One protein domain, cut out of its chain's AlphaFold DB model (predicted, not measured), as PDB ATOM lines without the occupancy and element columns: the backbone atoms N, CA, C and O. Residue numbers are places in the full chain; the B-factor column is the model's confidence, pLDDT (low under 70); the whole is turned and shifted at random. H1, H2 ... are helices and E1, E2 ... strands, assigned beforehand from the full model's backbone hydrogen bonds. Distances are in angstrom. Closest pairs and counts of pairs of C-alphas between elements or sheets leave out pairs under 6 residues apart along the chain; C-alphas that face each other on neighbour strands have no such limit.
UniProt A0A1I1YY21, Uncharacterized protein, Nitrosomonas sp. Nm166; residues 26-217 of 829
ATOM      1  N   SER A  26      39.683 -19.442 -47.670       88.06
ATOM      2  CA  SER A  26      39.423 -20.312 -46.522       88.06
ATOM      3  C   SER A  26      39.429 -19.534 -45.202       88.06
ATOM      4  O   SER A  26      40.169 -18.561 -45.029       88.06
ATOM      5  N   ALA A  27      38.594 -19.961 -44.255       88.38
ATOM      6  CA  ALA A  27      38.569 -19.456 -42.889       88.38
ATOM      7  C   ALA A  27      38.574 -20.620 -41.890       88.38
ATOM      8  O   ALA A  27      37.775 -21.549 -41.985       88.38
ATOM      9  N   GLU A  28      39.484 -20.559 -40.917       92.88
ATOM     10  CA  GLU A  28      39.630 -21.585 -39.886       92.88
ATOM     11  C   GLU A  28      38.830 -21.205 -38.637       92.88
ATOM     12  O   GLU A  28      39.071 -20.155 -38.029       92.88
ATOM     13  N   VAL A  29      37.898 -22.078 -38.260       94.06
ATOM     14  CA  VAL A  29      36.991 -21.902 -37.122       94.06
ATOM     15  C   VAL A  29      37.307 -22.977 -36.089       94.06
ATOM     16  O   VAL A  29      37.239 -24.170 -36.383       94.06
ATOM     17  N   ILE A  30      37.648 -22.556 -34.876       95.75
ATOM     18  CA  ILE A  30      37.748 -23.457 -33.729       95.75
ATOM     19  C   ILE A  30      36.343 -23.596 -33.151       95.75
ATOM     20  O   ILE A  30      35.673 -22.589 -32.938       95.75
ATOM     21  N   TRP A  31      35.885 -24.815 -32.889       96.31
ATOM     22  CA  TRP A  31      34.607 -25.041 -32.214       96.31
ATOM     23  C   TRP A  31      34.775 -25.934 -30.991       96.31
ATOM     24  O   TRP A  31      35.684 -26.757 -30.931       96.31
ATOM     25  N   PHE A  32      33.916 -25.757 -29.996       96.00
ATOM     26  CA  PHE A  32      33.917 -26.556 -28.779       96.00
ATOM     27  C   PHE A  32      32.489 -26.716 -28.258       96.00
ATOM     28  O   PHE A  32      31.659 -25.815 -28.416       96.00
ATOM     29  N   ARG A  33      32.195 -27.863 -27.645       94.75
ATOM     30  CA  ARG A  33      30.869 -28.204 -27.124       94.75
ATOM     31  C   ARG A  33      30.905 -28.278 -25.605       94.75
ATOM     32  O   ARG A  33      31.606 -29.108 -25.030       94.75
ATOM     33  N   LEU A  34      30.133 -27.410 -24.965       92.31
ATOM     34  CA  LEU A  34      29.906 -27.438 -23.528       92.31
ATOM     35  C   LEU A  34      28.917 -28.564 -23.177       92.31
ATOM     36  O   LEU A  34      27.967 -28.804 -23.928       92.31
ATOM     37  N   PRO A  35      29.147 -29.301 -22.077       70.69
ATOM     38  CA  PRO A  35      28.290 -30.416 -21.704       70.69
ATOM     39  C   PRO A  35      27.046 -29.931 -20.943       70.69
ATOM     40  O   PRO A  35      27.194 -29.453 -19.825       70.69
ATOM     41  N   ILE A  36      25.861 -30.121 -21.539       74.88
ATOM     42  CA  ILE A  36      24.669 -30.796 -20.967       74.88
ATOM     43  C   ILE A  36      23.728 -31.203 -22.120       74.88
ATOM     44  O   ILE A  36      23.450 -32.389 -22.275       74.88
ATOM     45  N   GLU A  37      23.212 -30.254 -22.920       86.25
ATOM     46  CA  GLU A  37      22.091 -30.498 -23.853       86.25
ATOM     47  C   GLU A  37      22.480 -30.642 -25.330       86.25
ATOM     48  O   GLU A  37      21.732 -31.273 -26.075       86.25
ATOM     49  N   TRP A  38      23.609 -30.085 -25.783       91.62
ATOM     50  CA  TRP A  38      24.064 -30.277 -27.167       91.62
ATOM     51  C   TRP A  38      24.657 -31.672 -27.374       91.62
ATOM     52  O   TRP A  38      25.637 -32.048 -26.723       91.62
ATOM     53  N   THR A  39      24.135 -32.402 -28.355       92.88
ATOM     54  CA  THR A  39      24.767 -33.607 -28.901       92.88
ATOM     55  C   THR A  39      25.849 -33.261 -29.929       92.88
ATOM     56  O   THR A  39      25.883 -32.175 -30.510       92.88
ATOM     57  N   GLU A  40      26.744 -34.216 -30.183       92.50
ATOM     58  CA  GLU A  40      27.740 -34.129 -31.258       92.50
ATOM     59  C   GLU A  40      27.083 -34.063 -32.648       92.50
ATOM     60  O   GLU A  40      27.567 -33.350 -33.526       92.50
ATOM     61  N   ALA A  41      25.940 -34.736 -32.827       93.94
ATOM     62  CA  ALA A  41      25.174 -34.736 -34.071       93.94
ATOM     63  C   ALA A  41      24.562 -33.358 -34.382       93.94
ATOM     64  O   ALA A  41      24.720 -32.867 -35.496       93.94
ATOM     65  N   GLU A  42      23.930 -32.694 -33.406       94.06
ATOM     66  CA  GLU A  42      23.365 -31.344 -33.586       94.06
ATOM     67  C   GLU A  42      24.456 -30.308 -33.902       94.06
ATOM     68  O   GLU A  42      24.303 -29.497 -34.820       94.06
ATOM     69  N   ALA A  43      25.587 -30.360 -33.190       94.62
ATOM     70  CA  ALA A  43      26.735 -29.491 -33.459       94.62
ATOM     71  C   ALA A  43      27.327 -29.750 -34.860       94.62
ATOM     72  O   ALA A  43      27.582 -28.812 -35.619       94.62
ATOM     73  N   SER A  44      27.478 -31.023 -35.242       94.69
ATOM     74  CA  SER A  44      27.968 -31.431 -36.567       94.69
ATOM     75  C   SER A  44      27.016 -31.046 -37.699       94.69
ATOM     76  O   SER A  44      27.482 -30.673 -38.778       94.69
ATOM     77  N   GLN A  45      25.700 -31.069 -37.464       95.38
ATOM     78  CA  GLN A  45      24.709 -30.602 -38.432       95.38
ATOM     79  C   GLN A  45      24.836 -29.092 -38.647       95.38
ATOM     80  O   GLN A  45      25.016 -28.670 -39.782       95.38
ATOM     81  N   GLN A  46      24.872 -28.284 -37.581       95.31
ATOM     82  CA  GLN A  46      25.090 -26.832 -37.684       95.31
ATOM     83  C   GLN A  46      26.405 -26.493 -38.416       95.31
ATOM     84  O   GLN A  46      26.448 -25.578 -39.241       95.31
ATOM     85  N   ILE A  47      27.480 -27.253 -38.168       96.38
ATOM     86  CA  ILE A  47      28.764 -27.130 -38.885       96.38
ATOM     87  C   ILE A  47      28.620 -27.476 -40.373       96.38
ATOM     88  O   ILE A  47      29.198 -26.797 -41.225       96.38
ATOM     89  N   THR A  48      27.863 -28.521 -40.702       96.25
ATOM     90  CA  THR A  48      27.644 -28.985 -42.081       96.25
ATOM     91  C   THR A  48      26.758 -28.017 -42.863       96.25
ATOM     92  O   THR A  48      27.100 -27.654 -43.990       96.25
ATOM     93  N   ASP A  49      25.697 -27.510 -42.238       94.62
ATOM     94  CA  ASP A  49      24.848 -26.424 -42.726       94.62
ATOM     95  C   ASP A  49      25.688 -25.179 -43.036       94.62
ATOM     96  O   ASP A  49      25.636 -24.648 -44.145       94.62
ATOM     97  N   ALA A  50      26.534 -24.748 -42.091       95.69
ATOM     98  CA  ALA A  50      27.411 -23.595 -42.271       95.69
ATOM     99  C   ALA A  50      28.439 -23.799 -43.396       95.69
ATOM    100  O   ALA A  50      28.577 -22.924 -44.252       95.69
ATOM    101  N   LYS A  51      29.123 -24.951 -43.455       95.50
ATOM    102  CA  LYS A  51      30.031 -25.295 -44.568       95.50
ATOM    103  C   LYS A  51      29.308 -25.237 -45.915       95.50
ATOM    104  O   LYS A  51      29.813 -24.630 -46.856       95.50
ATOM    105  N   THR A  52      28.124 -25.840 -45.996       94.88
ATOM    106  CA  THR A  52      27.312 -25.906 -47.219       94.88
ATOM    107  C   THR A  52      26.842 -24.518 -47.647       94.88
ATOM    108  O   THR A  52      26.914 -24.179 -48.827       94.88
ATOM    109  N   TRP A  53      26.421 -23.687 -46.692       94.81
ATOM    110  CA  TRP A  53      25.987 -22.318 -46.945       94.81
ATOM    111  C   TRP A  53      27.142 -21.429 -47.432       94.81
ATOM    112  O   TRP A  53      27.012 -20.792 -48.475       94.81
ATOM    113  N   PHE A  54      28.296 -21.438 -46.756       93.06
ATOM    114  CA  PHE A  54      29.457 -20.627 -47.153       93.06
ATOM    115  C   PHE A  54      30.118 -21.097 -48.460       93.06
ATOM    116  O   PHE A  54      30.599 -20.256 -49.226       93.06
ATOM    117  N   ARG A  55      30.065 -22.399 -48.788       91.88
ATOM    118  CA  ARG A  55      30.586 -22.929 -50.062       91.88
ATOM    119  C   ARG A  55      29.881 -22.325 -51.281       91.88
ATOM    120  O   ARG A  55      30.553 -22.064 -52.277       91.88
ATOM    121  N   LYS A  56      28.580 -22.002 -51.189       90.69
ATOM    122  CA  LYS A  56      27.834 -21.270 -52.242       90.69
ATOM    123  C   LYS A  56      28.465 -19.912 -52.585       90.69
ATOM    124  O   LYS A  56      28.314 -19.423 -53.698       90.69
ATOM    125  N   TYR A  57      29.209 -19.330 -51.646       86.56
ATOM    126  CA  TYR A  57      29.867 -18.030 -51.762       86.56
ATOM    127  C   TYR A  57      31.385 -18.134 -51.959       86.56
ATOM    128  O   TYR A  57      32.104 -17.161 -51.736       86.56
ATOM    129  N   CYS A  58      31.882 -19.300 -52.396       89.50
ATOM    130  CA  CYS A  58      33.308 -19.577 -52.621       89.50
ATOM    131  C   CYS A  58      34.183 -19.463 -51.352       89.50
ATOM    132  O   CYS A  58      35.401 -19.290 -51.457       89.50
ATOM    133  N   ILE A  59      33.570 -19.546 -50.162       88.56
ATOM    134  CA  ILE A  59      34.258 -19.525 -48.866       88.56
ATOM    135  C   ILE A  59      34.311 -20.947 -48.306       88.56
ATOM    136  O   ILE A  59      33.283 -21.573 -48.053       88.56
ATOM    137  N   GLU A  60      35.520 -21.450 -48.072       92.81
ATOM    138  CA  GLU A  60      35.743 -22.737 -47.418       92.81
ATOM    139  C   GLU A  60      35.878 -22.551 -45.899       92.81
ATOM    140  O   GLU A  60      36.720 -21.787 -45.425       92.81
ATOM    141  N   LEU A  61      35.066 -23.264 -45.112       94.00
ATOM    142  CA  LEU A  61      35.152 -23.234 -43.651       94.00
ATOM    143  C   LEU A  61      35.852 -24.480 -43.099       94.00
ATOM    144  O   LEU A  61      35.261 -25.560 -42.980       94.00
ATOM    145  N   THR A  62      37.109 -24.306 -42.696       95.19
ATOM    146  CA  THR A  62      37.898 -25.334 -42.014       95.19
ATOM    147  C   THR A  62      37.566 -25.323 -40.521       95.19
ATOM    148  O   THR A  62      38.219 -24.653 -39.721       95.19
ATOM    149  N   PHE A  63      36.529 -26.065 -40.139       95.62
ATOM    150  CA  PHE A  63      36.204 -26.298 -38.732       95.62
ATOM    151  C   PHE A  63      37.170 -27.307 -38.103       95.62
ATOM    152  O   PHE A  63      37.387 -28.381 -38.666       95.62
ATOM    153  N   LYS A  64      37.687 -26.991 -36.914       95.00
ATOM    154  CA  LYS A  64      38.428 -27.918 -36.046       95.00
ATOM    155  C   LYS A  64      37.807 -27.922 -34.659       95.00
ATOM    156  O   LYS A  64      37.555 -26.851 -34.108       95.00
ATOM    157  N   GLU A  65      37.583 -29.106 -34.104       94.81
ATOM    158  CA  GLU A  65      37.191 -29.215 -32.702       94.81
ATOM    159  C   GLU A  65      38.368 -28.803 -31.811       94.81
ATOM    160  O   GLU A  65      39.534 -29.055 -32.132       94.81
ATOM    161  N   PHE A  66      38.076 -28.140 -30.696       93.94
ATOM    162  CA  PHE A  66      39.077 -27.779 -29.709       93.94
ATOM    163  C   PHE A  66      39.470 -28.998 -28.867       93.94
ATOM    164  O   PHE A  66      38.974 -29.214 -27.761       93.94
ATOM    165  N   ALA A  67      40.429 -29.765 -29.378       89.88
ATOM    166  CA  ALA A  67      41.253 -30.618 -28.542       89.88
ATOM    167  C   ALA A  67      42.294 -29.757 -27.806       89.88
ATOM    168  O   ALA A  67      43.068 -29.013 -28.419       89.88
ATOM    169  N   LEU A  68      42.347 -29.872 -26.476       87.69
ATOM    170  CA  LEU A  68      43.518 -29.444 -25.718       87.69
ATOM    171  C   LEU A  68      44.553 -30.577 -25.811       87.69
ATOM    172  O   LEU A  68      44.604 -31.458 -24.952       87.69
ATOM    173  N   ASP A  69      45.337 -30.569 -26.891       87.50
ATOM    174  CA  ASP A  69      46.317 -31.615 -27.204       87.50
ATOM    175  C   ASP A  69      47.583 -31.540 -26.331       87.50
ATOM    176  O   ASP A  69      48.138 -30.446 -26.147       87.50
ATOM    177  N   PRO A  70      48.111 -32.683 -25.840       88.56
ATOM    178  CA  PRO A  70      49.395 -32.725 -25.156       88.56
ATOM    179  C   PRO A  70      50.508 -32.099 -26.010       88.56
ATOM    180  O   PRO A  70      50.614 -32.384 -27.206       88.56
ATOM    181  N   PRO A  71      51.382 -31.259 -25.427       86.94
ATOM    182  CA  PRO A  71      52.437 -30.607 -26.183       86.94
ATOM    183  C   PRO A  71      53.369 -31.654 -26.791       86.94
ATOM    184  O   PRO A  71      54.023 -32.392 -26.065       86.94
ATOM    185  N   LEU A  72      53.508 -31.673 -28.117       92.12
ATOM    186  CA  LEU A  72      54.555 -32.467 -28.764       92.12
ATOM    187  C   LEU A  72      55.940 -31.847 -28.499       92.12
ATOM    188  O   LEU A  72      56.107 -30.612 -28.534       92.12
ATOM    189  N   ARG A  73      56.933 -32.709 -28.237       92.19
ATOM    190  CA  ARG A  73      58.346 -32.331 -28.068       92.19
ATOM    191  C   ARG A  73      58.904 -31.922 -29.421       92.19
ATOM    192  O   ARG A  73      58.863 -32.700 -30.371       92.19
ATOM    193  N   LYS A  74      59.422 -30.701 -29.531       94.62
ATOM    194  CA  LYS A  74      59.999 -30.219 -30.793       94.62
ATOM    195  C   LYS A  74      61.405 -30.810 -30.989       94.62
ATOM    196  O   LYS A  74      62.119 -30.994 -29.998       94.62
ATOM    197  N   PRO A  75      61.847 -31.082 -32.232       95.06
ATOM    198  CA  PRO A  75      63.233 -31.464 -32.499       95.06
ATOM    199  C   PRO A  75      64.214 -30.456 -31.880       95.06
ATOM    200  O   PRO A  75      64.036 -29.245 -32.012       95.06
ATOM    201  N   GLY A  76      65.217 -30.952 -31.149       95.56
ATOM    202  CA  GLY A  76      66.179 -30.120 -30.413       95.56
ATOM    203  C   GLY A  76      65.652 -29.448 -29.132       95.56
ATOM    204  O   GLY A  76      66.383 -28.682 -28.501       95.56
ATOM    205  N   GLU A  77      64.412 -29.706 -28.702       95.88
ATOM    206  CA  GLU A  77      63.865 -29.108 -27.480       95.88
ATOM    207  C   GLU A  77      64.493 -29.717 -26.216       95.88
ATOM    208  O   GLU A  77      64.394 -30.923 -25.942       95.88
ATOM    209  N   LYS A  78      65.136 -28.847 -25.424       96.81
ATOM    210  CA  LYS A  78      65.694 -29.191 -24.110       96.81
ATOM    211  C   LYS A  78      64.590 -29.709 -23.194       96.81
ATOM    212  O   LYS A  78      63.559 -29.060 -23.036       96.81
ATOM    213  N   GLU A  79      64.867 -30.825 -22.535       95.88
ATOM    214  CA  GLU A  79      63.938 -31.570 -21.679       95.88
ATOM    215  C   GLU A  79      63.187 -30.691 -20.676       95.88
ATOM    216  O   GLU A  79      61.963 -30.668 -20.685       95.88
ATOM    217  N   LYS A  80      63.901 -29.845 -19.926       96.56
ATOM    218  CA  LYS A  80      63.300 -28.895 -18.977       96.56
ATOM    219  C   LYS A  80      62.216 -27.996 -19.598       96.56
ATOM    220  O   LYS A  80      61.223 -27.713 -18.941       96.56
ATOM    221  N   LYS A  81      62.385 -27.554 -20.852       96.25
ATOM    222  CA  LYS A  81      61.395 -26.717 -21.559       96.25
ATOM    223  C   LYS A  81      60.195 -27.538 -22.040       96.25
ATOM    224  O   LYS A  81      59.075 -27.033 -22.083       96.25
ATOM    225  N   PHE A  82      60.428 -28.799 -22.391       95.25
ATOM    226  CA  PHE A  82      59.362 -29.745 -22.690       95.25
ATOM    227  C   PHE A  82      58.531 -30.049 -21.431       95.25
ATOM    228  O   PHE A  82      57.318 -29.872 -21.457       95.25
ATOM    229  N   GLU A  83      59.172 -30.376 -20.304       95.50
ATOM    230  CA  GLU A  83      58.501 -30.543 -19.006       95.50
ATOM    231  C   GLU A  83      57.691 -29.309 -18.595       95.50
ATOM    232  O   GLU A  83      56.566 -29.445 -18.125       95.50
ATOM    233  N   GLU A  84      58.252 -28.110 -18.757       95.81
ATOM    234  CA  GLU A  84      57.596 -26.842 -18.426       95.81
ATOM    235  C   GLU A  84      56.305 -26.651 -19.235       95.81
ATOM    236  O   GLU A  84      55.248 -26.414 -18.649       95.81
ATOM    237  N   ARG A  85      56.350 -26.892 -20.556       93.44
ATOM    238  CA  ARG A  85      55.158 -26.912 -21.422       93.44
ATOM    239  C   ARG A  85      54.148 -27.983 -21.002       93.44
ATOM    240  O   ARG A  85      52.953 -27.710 -21.005       93.44
ATOM    241  N   THR A  86      54.598 -29.180 -20.626       93.25
ATOM    242  CA  THR A  86      53.716 -30.275 -20.178       93.25
ATOM    243  C   THR A  86      53.047 -29.961 -18.835       93.25
ATOM    244  O   THR A  86      51.877 -30.281 -18.645       93.25
ATOM    245  N   ARG A  87      53.734 -29.268 -17.918       95.44
ATOM    246  CA  ARG A  87      53.152 -28.781 -16.654       95.44
ATOM    247  C   ARG A  87      52.152 -27.642 -16.885       95.44
ATOM    248  O   ARG A  87      51.105 -27.625 -16.245       95.44
ATOM    249  N   GLU A  88      52.443 -26.718 -17.802       93.19
ATOM    250  CA  GLU A  88      51.509 -25.654 -18.201       93.19
ATOM    251  C   GLU A  88      50.243 -26.231 -18.860       93.19
ATOM    252  O   GLU A  88      49.127 -25.821 -18.540       93.19
ATOM    253  N   PHE A  89      50.417 -27.232 -19.726       92.94
ATOM    254  CA  PHE A  89      49.341 -28.005 -20.340       92.94
ATOM    255  C   PHE A  89      48.459 -28.702 -19.293       92.94
ATOM    256  O   PHE A  89      47.253 -28.472 -19.263       92.94
ATOM    257  N   GLU A  90      49.052 -29.487 -18.388       93.94
ATOM    258  CA  GLU A  90      48.317 -30.185 -17.325       93.94
ATOM    259  C   GLU A  90      47.594 -29.219 -16.371       93.94
ATOM    260  O   GLU A  90      46.527 -29.557 -15.855       93.94
ATOM    261  N   LYS A  91      48.124 -28.001 -16.161       95.38
ATOM    262  CA  LYS A  91      47.402 -26.936 -15.448       95.38
ATOM    263  C   LYS A  91      46.164 -26.501 -16.236       95.38
ATOM    264  O   LYS A  91      45.066 -26.579 -15.695       95.38
ATOM    265  N   LYS A  92      46.327 -26.086 -17.499       94.50
ATOM    266  CA  LYS A  92      45.229 -25.608 -18.364       94.50
ATOM    267  C   LYS A  92      44.142 -26.662 -18.573       94.50
ATOM    268  O   LYS A  92      42.964 -26.325 -18.619       94.50
ATOM    269  N   LYS A  93      44.525 -27.939 -18.634       94.94
ATOM    270  CA  LYS A  93      43.602 -29.074 -18.706       94.94
ATOM    271  C   LYS A  93      42.718 -29.160 -17.461       94.94
ATOM    272  O   LYS A  93      41.500 -29.169 -17.585       94.94
ATOM    273  N   LYS A  94      43.315 -29.138 -16.264       95.69
ATOM    274  CA  LYS A  94      42.580 -29.189 -14.983       95.69
ATOM    275  C   LYS A  94      41.749 -27.931 -14.728       95.69
ATOM    276  O   LYS A  94      40.676 -28.012 -14.141       95.69
ATOM    277  N   GLU A  95      42.236 -26.784 -15.188       96.06
ATOM    278  CA  GLU A  95      41.539 -25.495 -15.185       96.06
ATOM    279  C   GLU A  95      40.265 -25.582 -16.043       96.06
ATOM    280  O   GLU A  95      39.175 -25.351 -15.528       96.06
ATOM    281  N   LEU A  96      40.370 -26.067 -17.287       95.62
ATOM    282  CA  LEU A  96      39.220 -26.332 -18.156       95.62
ATOM    283  C   LEU A  96      38.265 -27.377 -17.552       95.62
ATOM    284  O   LEU A  96      37.083 -27.093 -17.409       95.62
ATOM    285  N   GLU A  97      38.753 -28.541 -17.114       95.38
ATOM    286  CA  GLU A  97      37.940 -29.578 -16.446       95.38
ATOM    287  C   GLU A  97      37.180 -29.057 -15.210       95.38
ATOM    288  O   GLU A  97      36.099 -29.558 -14.891       95.38
ATOM    289  N   THR A  98      37.730 -28.062 -14.508       96.69
ATOM    290  CA  THR A  98      37.078 -27.401 -13.366       96.69
ATOM    291  C   THR A  98      36.013 -26.412 -13.837       96.69
ATOM    292  O   THR A  98      34.900 -26.417 -13.312       96.69
ATOM    293  N   LEU A  99      36.318 -25.602 -14.855       96.31
ATOM    294  CA  LEU A  99      35.381 -24.641 -15.437       96.31
ATOM    295  C   LEU A  99      34.183 -25.321 -16.118       96.31
ATOM    296  O   LEU A  99      33.073 -24.813 -16.011       96.31
ATOM    297  N   LEU A 100      34.362 -26.489 -16.744       95.19
ATOM    298  CA  LEU A 100      33.263 -27.267 -17.335       95.19
ATOM    299  C   LEU A 100      32.259 -27.737 -16.268       95.19
ATOM    300  O   LEU A 100      31.056 -27.558 -16.436       95.19
ATOM    301  N   LYS A 101      32.744 -28.249 -15.130       95.44
ATOM    302  CA  LYS A 101      31.897 -28.641 -13.984       95.44
ATOM    303  C   LYS A 101      31.244 -27.430 -13.310       95.44
ATOM    304  O   LYS A 101      30.117 -27.506 -12.818       95.44
ATOM    305  N   LEU A 102      31.937 -26.289 -13.288       95.31
ATOM    306  CA  LEU A 102      31.370 -25.028 -12.815       95.31
ATOM    307  C   LEU A 102      30.260 -24.524 -13.752       95.31
ATOM    308  O   LEU A 102      29.223 -24.079 -13.272       95.31
ATOM    309  N   TYR A 103      30.436 -24.643 -15.070       94.12
ATOM    310  CA  TYR A 103      29.418 -24.311 -16.068       94.12
ATOM    311  C   TYR A 103      28.177 -25.197 -15.910       94.12
ATOM    312  O   TYR A 103      27.069 -24.677 -15.777       94.12
ATOM    313  N   GLU A 104      28.368 -26.515 -15.839       93.06
ATOM    314  CA  GLU A 104      27.307 -27.509 -15.633       93.06
ATOM    315  C   GLU A 104      26.508 -27.215 -14.348       93.06
ATOM    316  O   GLU A 104      25.289 -27.037 -14.370       93.06
ATOM    317  N   SER A 105      27.200 -27.038 -13.218       93.06
ATOM    318  CA  SER A 105      26.550 -26.716 -11.938       93.06
ATOM    319  C   SER A 105      25.854 -25.347 -11.904       93.06
ATOM    320  O   SER A 105      24.907 -25.186 -11.132       93.06
ATOM    321  N   ARG A 106      26.273 -24.366 -12.720       91.62
ATOM    322  CA  ARG A 106      25.628 -23.040 -12.841       91.62
ATOM    323  C   ARG A 106      24.433 -23.049 -13.809       91.62
ATOM    324  O   ARG A 106      23.428 -22.407 -13.522       91.62
ATOM    325  N   THR A 107      24.491 -23.790 -14.915       89.88
ATOM    326  CA  THR A 107      23.393 -23.878 -15.903       89.88
ATOM    327  C   THR A 107      22.218 -24.728 -15.429       89.88
ATOM    328  O   THR A 107      21.073 -24.374 -15.707       89.88
ATOM    329  N   ILE A 108      22.458 -25.773 -14.627       89.69
ATOM    330  CA  ILE A 108      21.396 -26.545 -13.952       89.69
ATOM    331  C   ILE A 108      20.521 -25.647 -13.047       89.69
ATOM    332  O   ILE A 108      19.338 -25.927 -12.854       89.69
ATOM    333  N   GLN A 109      21.057 -24.525 -12.549       86.19
ATOM    334  CA  GLN A 109      20.314 -23.538 -11.746       86.19
ATOM    335  C   GLN A 109      19.438 -22.584 -12.585       86.19
ATOM    336  O   GLN A 109      18.740 -21.746 -12.013       86.19
ATOM    337  N   ILE A 110      19.452 -22.678 -13.922       83.81
ATOM    338  CA  ILE A 110      18.595 -21.884 -14.814       83.81
ATOM    339  C   ILE A 110      17.331 -22.699 -15.158       83.81
ATOM    340  O   ILE A 110      17.374 -23.539 -16.067       83.81
ATOM    341  N   PRO A 111      16.188 -22.476 -14.472       77.50
ATOM    342  CA  PRO A 111      14.950 -23.208 -14.735       77.50
ATOM    343  C   PRO A 111      14.480 -23.038 -16.183       77.50
ATOM    344  O   PRO A 111      14.259 -21.921 -16.658       77.50
ATOM    345  N   LYS A 112      14.269 -24.165 -16.875       77.94
ATOM    346  CA  LYS A 112      13.783 -24.183 -18.261       77.94
ATOM    347  C   LYS A 112      12.444 -23.443 -18.369       77.94
ATOM    348  O   LYS A 112      11.528 -23.698 -17.591       77.94
ATOM    349  N   GLY A 113      12.338 -22.523 -19.328       64.81
ATOM    350  CA  GLY A 113      11.105 -21.775 -19.602       64.81
ATOM    351  C   GLY A 113      10.677 -20.763 -18.529       64.81
ATOM    352  O   GLY A 113       9.569 -20.243 -18.615       64.81
ATOM    353  N   LYS A 114      11.516 -20.458 -17.524       61.19
ATOM    354  CA  LYS A 114      11.250 -19.396 -16.538       61.19
ATOM    355  C   LYS A 114      12.374 -18.365 -16.520       61.19
ATOM    356  O   LYS A 114      13.550 -18.688 -16.677       61.19
ATOM    357  N   GLY A 115      12.015 -17.107 -16.276       64.12
ATOM    358  CA  GLY A 115      12.977 -16.018 -16.126       64.12
ATOM    359  C   GLY A 115      13.804 -16.163 -14.848       64.12
ATOM    360  O   GLY A 115      13.448 -15.588 -13.828       64.12
ATOM    361  N   ALA A 116      14.918 -16.900 -14.905       71.62
ATOM    362  CA  ALA A 116      15.851 -17.017 -13.780       71.62
ATOM    363  C   ALA A 116      16.391 -15.644 -13.327       71.62
ATOM    364  O   ALA A 116      16.332 -14.657 -14.075       71.62
ATOM    365  N   LEU A 117      16.942 -15.580 -12.114       78.75
ATOM    366  CA  LEU A 117      17.579 -14.369 -11.595       78.75
ATOM    367  C   LEU A 117      18.736 -13.934 -12.506       78.75
ATOM    368  O   LEU A 117      19.482 -14.765 -13.028       78.75
ATOM    369  N   GLN A 118      18.895 -12.620 -12.686       79.94
ATOM    370  CA  GLN A 118      19.944 -12.053 -13.542       79.94
ATOM    371  C   GLN A 118      21.345 -12.488 -13.084       79.94
ATOM    372  O   GLN A 118      22.195 -12.784 -13.916       79.94
ATOM    373  N   GLU A 119      21.558 -12.622 -11.773       84.25
ATOM    374  CA  GLU A 119      22.805 -13.142 -11.210       84.25
ATOM    375  C   GLU A 119      23.184 -14.538 -11.715       84.25
ATOM    376  O   GLU A 119      24.364 -14.803 -11.917       84.25
ATOM    377  N   THR A 120      22.218 -15.444 -11.906       84.94
ATOM    378  CA  THR A 120      22.501 -16.806 -12.382       84.94
ATOM    379  C   THR A 120      22.998 -16.769 -13.826       84.94
ATOM    380  O   THR A 120      23.966 -17.446 -14.161       84.94
ATOM    381  N   TYR A 121      22.404 -15.908 -14.659       83.88
ATOM    382  CA  TYR A 121      22.859 -15.665 -16.028       83.88
ATOM    383  C   TYR A 121      24.243 -15.004 -16.083       83.88
ATOM    384  O   TYR A 121      25.076 -15.436 -16.874       83.88
ATOM    385  N   VAL A 122      24.520 -14.018 -15.220       86.25
ATOM    386  CA  VAL A 122      25.856 -13.401 -15.099       86.25
ATOM    387  C   VAL A 122      26.894 -14.448 -14.687       86.25
ATOM    388  O   VAL A 122      27.917 -14.574 -15.350       86.25
ATOM    389  N   LYS A 123      26.597 -15.278 -13.678       90.38
ATOM    390  CA  LYS A 123      27.472 -16.378 -13.242       90.38
ATOM    391  C   LYS A 123      27.711 -17.392 -14.371       90.38
ATOM    392  O   LYS A 123      28.834 -17.856 -14.545       90.38
ATOM    393  N   VAL A 124      26.709 -17.735 -15.179       90.44
ATOM    394  CA  VAL A 124      26.944 -18.584 -16.362       90.44
ATOM    395  C   VAL A 124      27.839 -17.873 -17.386       90.44
ATOM    396  O   VAL A 124      28.808 -18.474 -17.844       90.44
ATOM    397  N   GLN A 125      27.587 -16.594 -17.691       88.31
ATOM    398  CA  GLN A 125      28.393 -15.817 -18.638       88.31
ATOM    399  C   GLN A 125      29.868 -15.713 -18.207       88.31
ATOM    400  O   GLN A 125      30.741 -15.959 -19.037       88.31
ATOM    401  N   GLU A 126      30.151 -15.409 -16.933       90.75
ATOM    402  CA  GLU A 126      31.506 -15.412 -16.348       90.75
ATOM    403  C   GLU A 126      32.260 -16.693 -16.719       90.75
ATOM    404  O   GLU A 126      33.315 -16.645 -17.346       90.75
ATOM    405  N   THR A 127      31.670 -17.849 -16.406       93.81
ATOM    406  CA  THR A 127      32.325 -19.145 -16.602       93.81
ATOM    407  C   THR A 127      32.524 -19.475 -18.082       93.81
ATOM    408  O   THR A 127      33.542 -20.067 -18.428       93.81
ATOM    409  N   VAL A 128      31.632 -19.052 -18.988       92.88
ATOM    410  CA  VAL A 128      31.895 -19.211 -20.432       92.88
ATOM    411  C   VAL A 128      33.010 -18.275 -20.912       92.88
ATOM    412  O   VAL A 128      33.807 -18.678 -21.759       92.88
ATOM    413  N   MET A 129      33.135 -17.064 -20.360       92.06
ATOM    414  CA  MET A 129      34.252 -16.163 -20.679       92.06
ATOM    415  C   MET A 129      35.595 -16.679 -20.134       92.06
ATOM    416  O   MET A 129      36.616 -16.531 -20.810       92.06
ATOM    417  N   ASP A 130      35.606 -17.355 -18.982       94.62
ATOM    418  CA  ASP A 130      36.783 -18.071 -18.469       94.62
ATOM    419  C   ASP A 130      37.177 -19.232 -19.401       94.62
ATOM    420  O   ASP A 130      38.340 -19.367 -19.790       94.62
ATOM    421  N   ILE A 131      36.200 -20.039 -19.836       95.00
ATOM    422  CA  ILE A 131      36.403 -21.154 -20.781       95.00
ATOM    423  C   ILE A 131      36.937 -20.640 -22.121       95.00
ATOM    424  O   ILE A 131      37.947 -21.145 -22.618       95.00
ATOM    425  N   TYR A 132      36.324 -19.589 -22.673       93.50
ATOM    426  CA  TYR A 132      36.832 -18.892 -23.853       93.50
ATOM    427  C   TYR A 132      38.271 -18.411 -23.642       93.50
ATOM    428  O   TYR A 132      39.098 -18.598 -24.527       93.50
ATOM    429  N   SER A 133      38.607 -17.856 -22.475       93.00
ATOM    430  CA  SER A 133      39.959 -17.364 -22.186       93.00
ATOM    431  C   SER A 133      41.006 -18.484 -22.203       93.00
ATOM    432  O   SER A 133      42.104 -18.285 -22.732       93.00
ATOM    433  N   VAL A 134      40.675 -19.686 -21.714       94.12
ATOM    434  CA  VAL A 134      41.548 -20.873 -21.833       94.12
ATOM    435  C   VAL A 134      41.711 -21.290 -23.303       94.12
ATOM    436  O   VAL A 134      42.841 -21.485 -23.760       94.12
ATOM    437  N   ILE A 135      40.609 -21.363 -24.061       93.12
ATOM    438  CA  ILE A 135      40.600 -21.752 -25.484       93.12
ATOM    439  C   ILE A 135      41.384 -20.742 -26.339       93.12
ATOM    440  O   ILE A 135      42.275 -21.129 -27.094       93.12
ATOM    441  N   ALA A 136      41.125 -19.443 -26.189       90.12
ATOM    442  CA  ALA A 136      41.778 -18.360 -26.925       90.12
ATOM    443  C   ALA A 136      43.267 -18.209 -26.571       90.12
ATOM    444  O   ALA A 136      44.071 -17.847 -27.432       90.12
ATOM    445  N   THR A 137      43.669 -18.548 -25.339       89.31
ATOM    446  CA  THR A 137      45.090 -18.626 -24.956       89.31
ATOM    447  C   THR A 137      45.811 -19.779 -25.668       89.31
ATOM    448  O   THR A 137      47.007 -19.679 -25.944       89.31
ATOM    449  N   ALA A 138      45.106 -20.871 -25.984       85.81
ATOM    450  CA  ALA A 138      45.646 -21.995 -26.751       85.81
ATOM    451  C   ALA A 138      45.561 -21.778 -28.279       85.81
ATOM    452  O   ALA A 138      46.462 -22.201 -29.001       85.81
ATOM    453  N   GLN A 139      44.521 -21.091 -28.767       84.31
ATOM    454  CA  GLN A 139      44.237 -20.836 -30.187       84.31
ATOM    455  C   GLN A 139      44.088 -19.327 -30.495       84.31
ATOM    456  O   GLN A 139      43.018 -18.865 -30.910       84.31
ATOM    457  N   PRO A 140      45.144 -18.516 -30.302       80.69
ATOM    458  CA  PRO A 140      45.048 -17.064 -30.415       80.69
ATOM    459  C   PRO A 140      44.712 -16.600 -31.838       80.69
ATOM    460  O   PRO A 140      45.298 -17.060 -32.821       80.69
ATOM    461  N   LYS A 141      43.834 -15.590 -31.931       77.38
ATOM    462  CA  LYS A 141      43.372 -14.940 -33.180       77.38
ATOM    463  C   LYS A 141      42.523 -15.828 -34.107       77.38
ATOM    464  O   LYS A 141      42.392 -15.504 -35.287       77.38
ATOM    465  N   LYS A 142      41.951 -16.928 -33.606       85.31
ATOM    466  CA  LYS A 142      40.932 -17.717 -34.319       85.31
ATOM    467  C   LYS A 142      39.522 -17.238 -33.973       85.31
ATOM    468  O   LYS A 142      39.324 -16.616 -32.934       85.31
ATOM    469  N   LEU A 143      38.562 -17.539 -34.848       90.56
ATOM    470  CA  LEU A 143      37.138 -17.448 -34.529       90.56
ATOM    471  C   LEU A 143      36.755 -18.698 -33.734       90.56
ATOM    472  O   LEU A 143      37.026 -19.808 -34.191       90.56
ATOM    473  N   ILE A 144      36.185 -18.505 -32.546       93.44
ATOM    474  CA  ILE A 144      35.800 -19.570 -31.616       93.44
ATOM    475  C   ILE A 144      34.273 -19.668 -31.573       93.44
ATOM    476  O   ILE A 144      33.588 -18.672 -31.346       93.44
ATOM    477  N   VAL A 145      33.743 -20.869 -31.788       95.38
ATOM    478  CA  VAL A 145      32.319 -21.211 -31.682       95.38
ATOM    479  C   VAL A 145      32.121 -22.091 -30.453       95.38
ATOM    480  O   VAL A 145      32.738 -23.149 -30.350       95.38
ATOM    481  N   LEU A 146      31.256 -21.678 -29.531       95.62
ATOM    482  CA  LEU A 146      30.876 -22.458 -28.357       95.62
ATOM    483  C   LEU A 146      29.416 -22.901 -28.487       95.62
ATOM    484  O   LEU A 146      28.506 -22.076 -28.413       95.62
ATOM    485  N   PHE A 147      29.203 -24.204 -28.660       94.94
ATOM    486  CA  PHE A 147      27.888 -24.832 -28.510       94.94
ATOM    487  C   PHE A 147      27.623 -25.027 -27.021       94.94
ATOM    488  O   PHE A 147      28.456 -25.611 -26.328       94.94
ATOM    489  N   LEU A 148      26.520 -24.483 -26.518       92.81
ATOM    490  CA  LEU A 148      26.293 -24.281 -25.089       92.81
ATOM    491  C   LEU A 148      24.803 -24.273 -24.736       92.81
ATOM    492  O   LEU A 148      23.949 -24.124 -25.605       92.81
ATOM    493  N   ASP A 149      24.464 -24.424 -23.461       87.44
ATOM    494  CA  ASP A 149      23.065 -24.563 -23.051       87.44
ATOM    495  C   ASP A 149      22.390 -23.203 -22.877       87.44
ATOM    496  O   ASP A 149      21.388 -22.900 -23.519       87.44
ATOM    497  N   GLU A 150      22.978 -22.349 -22.043       84.25
ATOM    498  CA  GLU A 150      22.519 -20.983 -21.787       84.25
ATOM    499  C   GLU A 150      23.680 -19.996 -21.884       84.25
ATOM    500  O   GLU A 150      24.796 -20.264 -21.426       84.25
ATOM    501  N   TRP A 151      23.381 -18.836 -22.463       77.06
ATOM    502  CA  TRP A 151      24.258 -17.676 -22.578       77.06
ATOM    503  C   TRP A 151      23.398 -16.416 -22.465       77.06
ATOM    504  O   TRP A 151      22.262 -16.383 -22.937       77.06
ATOM    505  N   TRP A 152      23.945 -15.355 -21.872       72.00
ATOM    506  CA  TRP A 152      23.276 -14.062 -21.759       72.00
ATOM    507  C   TRP A 152      24.131 -12.956 -22.379       72.00
ATOM    508  O   TRP A 152      25.301 -12.800 -22.033       72.00
ATOM    509  N   VAL A 153      23.541 -12.169 -23.285       62.09
ATOM    510  CA  VAL A 153      24.100 -10.877 -23.709       62.09
ATOM    511  C   VAL A 153      23.242  -9.749 -23.138       62.09
ATOM    512  O   VAL A 153      22.047  -9.696 -23.444       62.09
ATOM    513  N   PRO A 154      23.827  -8.778 -22.416       57.56
ATOM    514  CA  PRO A 154      23.188  -7.487 -22.204       57.56
ATOM    515  C   PRO A 154      23.182  -6.699 -23.524       57.56
ATOM    516  O   PRO A 154      24.103  -5.938 -23.815       57.56
ATOM    517  N   LEU A 155      22.150  -6.882 -24.358       51.09
ATOM    518  CA  LEU A 155      22.034  -6.153 -25.634       51.09
ATOM    519  C   LEU A 155      21.725  -4.659 -25.455       51.09
ATOM    520  O   LEU A 155      21.924  -3.877 -26.385       51.09
ATOM    521  N   HIS A 156      21.259  -4.247 -24.272       50.28
ATOM    522  CA  HIS A 156      21.072  -2.846 -23.907       50.28
ATOM    523  C   HIS A 156      21.125  -2.674 -22.376       50.28
ATOM    524  O   HIS A 156      20.709  -3.586 -21.659       50.28
ATOM    525  N   PRO A 157      21.514  -1.494 -21.846       49.84
ATOM    526  CA  PRO A 157      21.392  -1.172 -20.415       49.84
ATOM    527  C   PRO A 157      19.948  -1.202 -19.874       49.84
ATOM    528  O   PRO A 157      19.753  -1.141 -18.668       49.84
ATOM    529  N   ALA A 158      18.936  -1.345 -20.738       48.16
ATOM    530  CA  ALA A 158      17.530  -1.522 -20.363       48.16
ATOM    531  C   ALA A 158      17.168  -2.963 -19.922       48.16
ATOM    532  O   ALA A 158      15.992  -3.307 -19.855       48.16
ATOM    533  N   GLY A 159      18.155  -3.838 -19.686       51.62
ATOM    534  CA  GLY A 159      17.938  -5.190 -19.148       51.62
ATOM    535  C   GLY A 159      17.264  -6.186 -20.102       51.62
ATOM    536  O   GLY A 159      16.929  -7.295 -19.685       51.62
ATOM    537  N   THR A 160      17.064  -5.822 -21.374       48.03
ATOM    538  CA  THR A 160      16.388  -6.655 -22.378       48.03
ATOM    539  C   THR A 160      17.145  -7.965 -22.599       48.03
ATOM    540  O   THR A 160      18.201  -7.994 -23.233       48.03
ATOM    541  N   ARG A 161      16.597  -9.057 -22.060       51.44
ATOM    542  CA  ARG A 161      17.115 -10.419 -22.229       51.44
ATOM    543  C   ARG A 161      16.816 -10.891 -23.647       51.44
ATOM    544  O   ARG A 161      15.675 -10.785 -24.086       51.44
ATOM    545  N   VAL A 162      17.805 -11.459 -24.329       50.09
ATOM    546  CA  VAL A 162      17.594 -12.143 -25.610       50.09
ATOM    547  C   VAL A 162      18.354 -13.465 -25.584       50.09
ATOM    548  O   VAL A 162      19.578 -13.478 -25.478       50.09
ATOM    549  N   HIS A 163      17.609 -14.567 -25.683       52.41
ATOM    550  CA  HIS A 163      18.123 -15.937 -25.774       52.41
ATOM    551  C   HIS A 163      18.488 -16.281 -27.227       52.41
ATOM    552  O   HIS A 163      18.028 -17.277 -27.777       52.41
ATOM    553  N   ALA A 164      19.263 -15.415 -27.876       52.59
ATOM    554  CA  ALA A 164      19.779 -15.653 -29.219       52.59
ATOM    555  C   ALA A 164      21.231 -16.123 -29.149       52.59
ATOM    556  O   ALA A 164      21.948 -15.838 -28.184       52.59
ATOM    557  N   SER A 165      21.670 -16.793 -30.208       56.97
ATOM    558  CA  SER A 165      23.083 -16.869 -30.557       56.97
ATOM    559  C   SER A 165      23.694 -15.470 -30.578       56.97
ATOM    560  O   SER A 165      23.021 -14.498 -30.938       56.97
ATOM    561  N   ALA A 166      24.965 -15.345 -30.203       59.16
ATOM    562  CA  ALA A 166      25.607 -14.041 -30.230       59.16
ATOM    563  C   ALA A 166      27.120 -14.086 -30.420       59.16
ATOM    564  O   ALA A 166      27.862 -14.717 -29.665       59.16
ATOM    565  N   ASN A 167      27.578 -13.261 -31.354       60.12
ATOM    566  CA  ASN A 167      28.944 -12.776 -31.415       60.12
ATOM    567  C   ASN A 167      29.225 -11.796 -30.263       60.12
ATOM    568  O   ASN A 167      28.716 -10.663 -30.268       60.12
ATOM    569  N   HIS A 168      30.108 -12.165 -29.332       68.25
ATOM    570  CA  HIS A 168      30.589 -11.269 -28.275       68.25
ATOM    571  C   HIS A 168      31.250 -10.012 -28.880       68.25
ATOM    572  O   HIS A 168      31.908 -10.083 -29.917       68.25
ATOM    573  N   GLN A 169      31.028  -8.824 -28.306       67.31
ATOM    574  CA  GLN A 169      31.325  -7.568 -29.021       67.31
ATOM    575  C   GLN A 169      32.823  -7.287 -29.209       67.31
ATOM    576  O   GLN A 169      33.208  -6.790 -30.266       67.31
ATOM    577  N   THR A 170      33.656  -7.626 -28.222       69.50
ATOM    578  CA  THR A 170      35.117  -7.423 -28.272       69.50
ATOM    579  C   THR A 170      35.880  -8.625 -28.821       69.50
ATOM    580  O   THR A 170      36.978  -8.461 -29.348       69.50
ATOM    581  N   GLU A 171      35.300  -9.824 -28.718       79.00
ATOM    582  CA  GLU A 171      36.006 -11.088 -28.921       79.00
ATOM    583  C   GLU A 171      35.586 -11.780 -30.226       79.00
ATOM    584  O   GLU A 171      34.416 -11.711 -30.609       79.00
ATOM    585  N   PRO A 172      36.490 -12.519 -30.892       84.50
ATOM    586  CA  PRO A 172      36.150 -13.449 -31.966       84.50
ATOM    587  C   PRO A 172      35.472 -14.719 -31.407       84.50
ATOM    588  O   PRO A 172      35.979 -15.829 -31.563       84.50
ATOM    589  N   LEU A 173      34.331 -14.546 -30.735       89.25
ATOM    590  CA  LEU A 173      33.584 -15.579 -30.020       89.25
ATOM    591  C   LEU A 173      32.105 -15.560 -30.422       89.25
ATOM    592  O   LEU A 173      31.447 -14.531 -30.279       89.25
ATOM    593  N   ILE A 174      31.591 -16.710 -30.852       91.94
ATOM    594  CA  ILE A 174      30.178 -16.997 -31.127       91.94
ATOM    595  C   ILE A 174      29.675 -17.990 -30.079       91.94
ATOM    596  O   ILE A 174      30.223 -19.086 -29.969       91.94
ATOM    597  N   GLY A 175      28.620 -17.640 -29.343       92.50
ATOM    598  CA  GLY A 175      27.837 -18.599 -28.557       92.50
ATOM    599  C   GLY A 175      26.603 -19.075 -29.330       92.50
ATOM    600  O   GLY A 175      25.897 -18.240 -29.893       92.50
ATOM    601  N   LEU A 176      26.338 -20.387 -29.328       92.56
ATOM    602  CA  LEU A 176      25.117 -21.027 -29.844       92.56
ATOM    603  C   LEU A 176      24.411 -21.768 -28.707       92.56
ATOM    604  O   LEU A 176      24.949 -22.736 -28.171       92.56
ATOM    605  N   ASN A 177      23.228 -21.300 -28.326       90.81
ATOM    606  CA  ASN A 177      22.518 -21.739 -27.128       90.81
ATOM    607  C   ASN A 177      21.553 -22.922 -27.389       90.81
ATOM    608  O   ASN A 177      21.328 -23.325 -28.531       90.81
ATOM    609  N   ARG A 178      20.933 -23.486 -26.341       87.88
ATOM    610  CA  ARG A 178      20.041 -24.660 -26.469       87.88
ATOM    611  C   ARG A 178      18.767 -24.437 -27.288       87.88
ATOM    612  O   ARG A 178      18.145 -25.431 -27.668       87.88
ATOM    613  N   TYR A 179      18.366 -23.190 -27.524       85.81
ATOM    614  CA  TYR A 179      17.220 -22.818 -28.357       85.81
ATOM    615  C   TYR A 179      17.595 -22.783 -29.848       85.81
ATOM    616  O   TYR A 179      16.747 -23.048 -30.695       85.81
ATOM    617  N   ASP A 180      18.875 -22.564 -30.158       89.31
ATOM    618  CA  ASP A 180      19.401 -22.475 -31.526       89.31
ATOM    619  C   ASP A 180      19.559 -23.846 -32.213       89.31
ATOM    620  O   ASP A 180      19.658 -23.917 -33.437       89.31
ATOM    621  N   ARG A 181      19.566 -24.949 -31.444       89.62
ATOM    622  CA  ARG A 181      19.777 -26.331 -31.932       89.62
ATOM    623  C   ARG A 181      18.908 -26.689 -33.137       89.62
ATOM    624  O   ARG A 181      19.417 -27.196 -34.133       89.62
ATOM    625  N   ALA A 182      17.613 -26.394 -33.039       85.81
ATOM    626  CA  ALA A 182      16.612 -26.694 -34.060       85.81
ATOM    627  C   ALA A 182      16.481 -25.605 -35.143       85.81
ATOM    628  O   ALA A 182      15.684 -25.765 -36.066       85.81
ATOM    629  N   SER A 183      17.226 -24.499 -35.046       87.31
ATOM    630  CA  SER A 183      17.200 -23.412 -36.028       87.31
ATOM    631  C   SER A 183      18.218 -23.687 -37.145       87.31
ATOM    632  O   SER A 183      19.420 -23.510 -36.921       87.31
ATOM    633  N   PRO A 184      17.792 -24.108 -38.354       85.75
ATOM    634  CA  PRO A 184      18.722 -24.374 -39.449       85.75
ATOM    635  C   PRO A 184      19.478 -23.099 -39.829       85.75
ATOM    636  O   PRO A 184      18.941 -21.994 -39.734       85.75
ATOM    637  N   LEU A 185      20.726 -23.252 -40.283       89.75
ATOM    638  CA  LEU A 185      21.615 -22.143 -40.660       89.75
ATOM    639  C   LEU A 185      21.955 -21.134 -39.536       89.75
ATOM    640  O   LEU A 185      22.597 -20.125 -39.832       89.75
ATOM    641  N   MET A 186      21.606 -21.366 -38.263       92.88
ATOM    642  CA  MET A 186      21.888 -20.389 -37.197       92.88
ATOM    643  C   MET A 186      23.397 -20.157 -37.004       92.88
ATOM    644  O   MET A 186      23.850 -19.011 -36.932       92.88
ATOM    645  N   LEU A 187      24.213 -21.218 -37.054       94.38
ATOM    646  CA  LEU A 187      25.673 -21.068 -37.084       94.38
ATOM    647  C   LEU A 187      26.153 -20.279 -38.316       94.38
ATOM    648  O   LEU A 187      27.090 -19.491 -38.210       94.38
ATOM    649  N   ALA A 188      25.510 -20.436 -39.478       94.12
ATOM    650  CA  ALA A 188      25.861 -19.667 -40.673       94.12
ATOM    651  C   ALA A 188      25.557 -18.165 -40.497       94.12
ATOM    652  O   ALA A 188      26.371 -17.327 -40.892       94.12
ATOM    653  N   HIS A 189      24.433 -17.830 -39.852       91.94
ATOM    654  CA  HIS A 189      24.044 -16.457 -39.517       91.94
ATOM    655  C   HIS A 189      25.086 -15.787 -38.608       91.94
ATOM    656  O   HIS A 189      25.615 -14.724 -38.944       91.94
ATOM    657  N   GLU A 190      25.460 -16.430 -37.498       90.31
ATOM    658  CA  GLU A 190      26.463 -15.862 -36.591       90.31
ATOM    659  C   GLU A 190      27.872 -15.836 -37.191       90.31
ATOM    660  O   GLU A 190      28.607 -14.873 -36.970       90.31
ATOM    661  N   LEU A 191      28.259 -16.816 -38.009       91.19
ATOM    662  CA  LEU A 191      29.534 -16.761 -38.730       91.19
ATOM    663  C   LEU A 191      29.590 -15.592 -39.719       91.19
ATOM    664  O   LEU A 191      30.645 -14.969 -39.849       91.19
ATOM    665  N   ALA A 192      28.480 -15.229 -40.368       89.62
ATOM    666  CA  ALA A 192      28.434 -14.067 -41.256       89.62
ATOM    667  C   ALA A 192      28.693 -12.748 -40.498       89.62
ATOM    668  O   ALA A 192      29.406 -11.872 -41.001       89.62
ATOM    669  N   HIS A 193      28.198 -12.619 -39.261       84.19
ATOM    670  CA  HIS A 193      28.532 -11.490 -38.380       84.19
ATOM    671  C   HIS A 193      29.974 -11.562 -37.853       84.19
ATOM    672  O   HIS A 193      30.661 -10.540 -37.808       84.19
ATOM    673  N   GLY A 194      30.448 -12.752 -37.476       84.56
ATOM    674  CA  GLY A 194      31.757 -12.961 -36.850       84.56
ATOM    675  C   GLY A 194      32.932 -12.796 -37.799       84.56
ATOM    676  O   GLY A 194      33.868 -12.051 -37.505       84.56
ATOM    677  N   LEU A 195      32.861 -13.396 -38.988       83.69
ATOM    678  CA  LEU A 195      33.881 -13.243 -40.028       83.69
ATOM    679  C   LEU A 195      34.042 -11.767 -40.432       83.69
ATOM    680  O   LEU A 195      35.168 -11.287 -40.587       83.69
ATOM    681  N   ARG A 196      32.936 -11.006 -40.482       76.56
ATOM    682  CA  ARG A 196      32.952  -9.553 -40.719       76.56
ATOM    683  C   ARG A 196      33.717  -8.778 -39.636       76.56
ATOM    684  O   ARG A 196      34.365  -7.780 -39.953       76.56
ATOM    685  N   ARG A 197      33.676  -9.223 -38.373       69.62
ATOM    686  CA  ARG A 197      34.462  -8.632 -37.271       69.62
ATOM    687  C   ARG A 197      35.936  -9.032 -37.347       69.62
ATOM    688  O   ARG A 197      36.792  -8.154 -37.275       69.62
ATOM    689  N   VAL A 198      36.236 -10.318 -37.558       67.12
ATOM    690  CA  VAL A 198      37.611 -10.865 -37.602       67.12
ATOM    691  C   VAL A 198      38.445 -10.264 -38.741       67.12
ATOM    692  O   VAL A 198      39.624  -9.955 -38.554       67.12
ATOM    693  N   VAL A 199      37.839 -10.047 -39.913       61.69
ATOM    694  CA  VAL A 199      38.496  -9.368 -41.045       61.69
ATOM    695  C   VAL A 199      38.799  -7.893 -40.729       61.69
ATOM    696  O   VAL A 199      39.841  -7.369 -41.137       61.69
ATOM    697  N   GLY A 200      37.939  -7.254 -39.932       51.06
ATOM    698  CA  GLY A 200      38.062  -5.871 -39.478       51.06
ATOM    699  C   GLY A 200      37.633  -4.853 -40.548       51.06
ATOM    700  O   GLY A 200      38.004  -4.982 -41.715       51.06
ATOM    701  N   PRO A 201      36.913  -3.775 -40.181       43.72
ATOM    702  CA  PRO A 201      36.165  -2.938 -41.129       43.72
ATOM    703  C   PRO A 201      37.003  -2.071 -42.094       43.72
ATOM    704  O   PRO A 201      36.432  -1.240 -42.797       43.72
ATOM    705  N   ARG A 202      38.345  -2.175 -42.103       42.69
ATOM    706  CA  ARG A 202      39.243  -1.300 -42.896       42.69
ATOM    707  C   ARG A 202      40.514  -1.958 -43.469       42.69
ATOM    708  O   ARG A 202      41.377  -1.243 -43.985       42.69
ATOM    709  N   LYS A 203      40.677  -3.290 -43.446       41.28
ATOM    710  CA  LYS A 203      41.840  -3.937 -44.099       41.28
ATOM    711  C   LYS A 203      41.647  -4.015 -45.621       41.28
ATOM    712  O   LYS A 203      41.124  -4.997 -46.133       41.28
ATOM    713  N   LYS A 204      42.148  -2.993 -46.334       35.97
ATOM    714  CA  LYS A 204      42.031  -2.728 -47.793       35.97
ATOM    715  C   LYS A 204      42.348  -3.874 -48.786       35.97
ATOM    716  O   LYS A 204      42.233  -3.649 -49.985       35.97
ATOM    717  N   GLY A 205      42.753  -5.062 -48.334       37.31
ATOM    718  CA  GLY A 205      42.975  -6.242 -49.182       37.31
ATOM    719  C   GLY A 205      41.855  -7.290 -49.146       37.31
ATOM    720  O   GLY A 205      41.716  -8.047 -50.100       37.31
ATOM    721  N   VAL A 206      41.036  -7.350 -48.089       41.62
ATOM    722  CA  VAL A 206      40.060  -8.442 -47.902       41.62
ATOM    723  C   VAL A 206      38.686  -8.044 -48.443       41.62
ATOM    724  O   VAL A 206      37.714  -7.946 -47.703       41.62
ATOM    725  N   LYS A 207      38.603  -7.827 -49.762       44.81
ATOM    726  CA  LYS A 207      37.319  -7.583 -50.446       44.81
ATOM    727  C   LYS A 207      36.318  -8.730 -50.285       44.81
ATOM    728  O   LYS A 207      35.128  -8.491 -50.364       44.81
ATOM    729  N   VAL A 208      36.804  -9.951 -50.051       44.97
ATOM    730  CA  VAL A 208      36.058 -11.223 -50.062       44.97
ATOM    731  C   VAL A 208      34.646 -11.130 -49.480       44.97
ATOM    732  O   VAL A 208      33.694 -11.425 -50.187       44.97
ATOM    733  N   LEU A 209      34.497 -10.722 -48.215       43.56
ATOM    734  CA  LEU A 209      33.186 -10.707 -47.555       43.56
ATOM    735  C   LEU A 209      32.280  -9.599 -48.084       43.56
ATOM    736  O   LEU A 209      31.097  -9.849 -48.292       43.56
ATOM    737  N   ASP A 210      32.819  -8.404 -48.336       46.22
ATOM    738  CA  ASP A 210      32.038  -7.331 -48.951       46.22
ATOM    739  C   ASP A 210      31.590  -7.757 -50.360       46.22
ATOM    740  O   ASP A 210      30.414  -7.635 -50.661       46.22
ATOM    741  N   THR A 211      32.447  -8.411 -51.151       43.16
ATOM    742  CA  THR A 211      32.106  -8.969 -52.471       43.16
ATOM    743  C   THR A 211      31.168 -10.176 -52.420       43.16
ATOM    744  O   THR A 211      30.406 -10.389 -53.358       43.16
ATOM    745  N   VAL A 212      31.116 -10.926 -51.318       45.41
ATOM    746  CA  VAL A 212      30.046 -11.908 -51.076       45.41
ATOM    747  C   VAL A 212      28.713 -11.207 -50.788       45.41
ATOM    748  O   VAL A 212      27.696 -11.598 -51.354       45.41
ATOM    749  N   PHE A 213      28.701 -10.130 -49.998       49.00
ATOM    750  CA  PHE A 213      27.495  -9.319 -49.781       49.00
ATOM    751  C   PHE A 213      27.106  -8.443 -50.996       49.00
ATOM    752  O   PHE A 213      25.938  -8.079 -51.118       49.00
ATOM    753  N   GLU A 214      28.032  -8.128 -51.905       46.31
ATOM    754  CA  GLU A 214      27.754  -7.529 -53.221       46.31
ATOM    755  C   GLU A 214      27.116  -8.584 -54.145       46.31
ATOM    756  O   GLU A 214      26.049  -8.334 -54.698       46.31
ATOM    757  N   ARG A 215      27.687  -9.800 -54.219       43.78
ATOM    758  CA  ARG A 215      27.177 -10.930 -55.026       43.78
ATOM    759  C   ARG A 215      25.806 -11.443 -54.613       43.78
ATOM    760  O   ARG A 215      25.027 -11.824 -55.477       43.78
ATOM    761  N   ILE A 216      25.463 -11.393 -53.325       46.16
ATOM    762  CA  ILE A 216      24.091 -11.654 -52.843       46.16
ATOM    763  C   ILE A 216      23.070 -10.669 -53.466       46.16
ATOM    764  O   ILE A 216      21.871 -10.927 -53.429       46.16
ATOM    765  N   GLY A 217      23.524  -9.551 -54.050       38.34
ATOM    766  CA  GLY A 217      22.709  -8.586 -54.796       38.34
ATOM    767  C   GLY A 217      22.912  -8.578 -56.314       38.34
ATOM    768  O   GLY A 217      22.378  -7.680 -56.966       38.34
TER     769      GLY A 217
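Overview. This is residues 26 to 217 of the 829 residues of an uncharacterized protein of Nitrosomonas sp. Nm166 (UniProt A0A1I1YY21). A strongly twisted sheet of four parallel strands forms the core of three layers, helices on both faces of a sheet, with H1 and H4 on one face and H3 on the other. H3 pairs with the long H2 in a helical hairpin that reaches well beyond the sheet, and residues 75 to 80 stick out there; H5 sits near H4, apart from the hairpin. The printed part has 192 residues with five named helices and four named strands, in the order E1 H1 E2 H2 H3 E3 E4 H4 H5; the sheet's order is E2 E1 E3 E4 and the class is mixed, helices and strands. The whole is compact, with a radius of gyration of the C-alphas of 18.3 A and spans of 57 by 46 by 33 A.

Arrangement. Begin at the inner strand E1, residues 26 to 33. H1, residues 40 to 55, and the edge strand E2, residues 59 to 65, complete a strand-helix-strand unit, two parallel neighbour strands with a helix between, its crossover right-handed. Look for N 29 and O 62, 3.0 A apart and within hydrogen-bond range. H1 is on the sheet at a height of 8.0 A. Next come H2, residues 79 to 107, not on the sheet, and H3, residues 118 to 138: this helical hairpin runs opposite ways at a shallow tilt of 21 degrees, its closest C-alphas those of Arg 106 and Val 124, 5.8 A apart. H3 is on the opposite face from H1, at a height of 9.7 A. E3, residues 143 to 147, is the parallel neighbour of E1, with N 30 and O 143 2.9 A apart, and of the edge strand E4, residues 173 to 176, with N 174 and O 144 2.8 A apart, both within hydrogen-bond range. E2, H2, H3 and E3 make a split strand-helix-strand unit, E1 being between its strands, with a right-handed crossover. H4, residues 186 to 199, is on the sheet over E3, and touches H1 with residues 186 to 191 alone; the closest C-alphas, of Ala 50 and Ala 188, are 4.5 A apart. H5, residues 208 to 215, is close to but not clearly touching H4, with the C-alphas of Arg 196 and Leu 209 closest at 6.9 A. Each O i to N i+4 pair is within hydrogen-bond range in H1, H3 and H5, against 24 of 25 in H2 and 9 of 10 in H4.

Along the chain. Find C-alpha 26 at (39.423, -20.312, -46.522); from there E1 runs 22.6 A. H2 starts at C-alpha 79, (63.938, -31.570, -21.679), and covers 41.7 A; H3 covers 30.6 A, H1 22.1 A and H4 20.3 A. H5 ends at C-alpha 215, (27.177, -10.930, -55.026).

Size, cuts and confidence. The C-alphas of Lys 80 and Gly 217 are the two farthest apart, 57.8 A. The printed part has no cut; the links E2 to H2 and E3 to E4 are long. Confidence is under 70 in residues 113 to 115, 153 to 170 and 197 to 217 of this model.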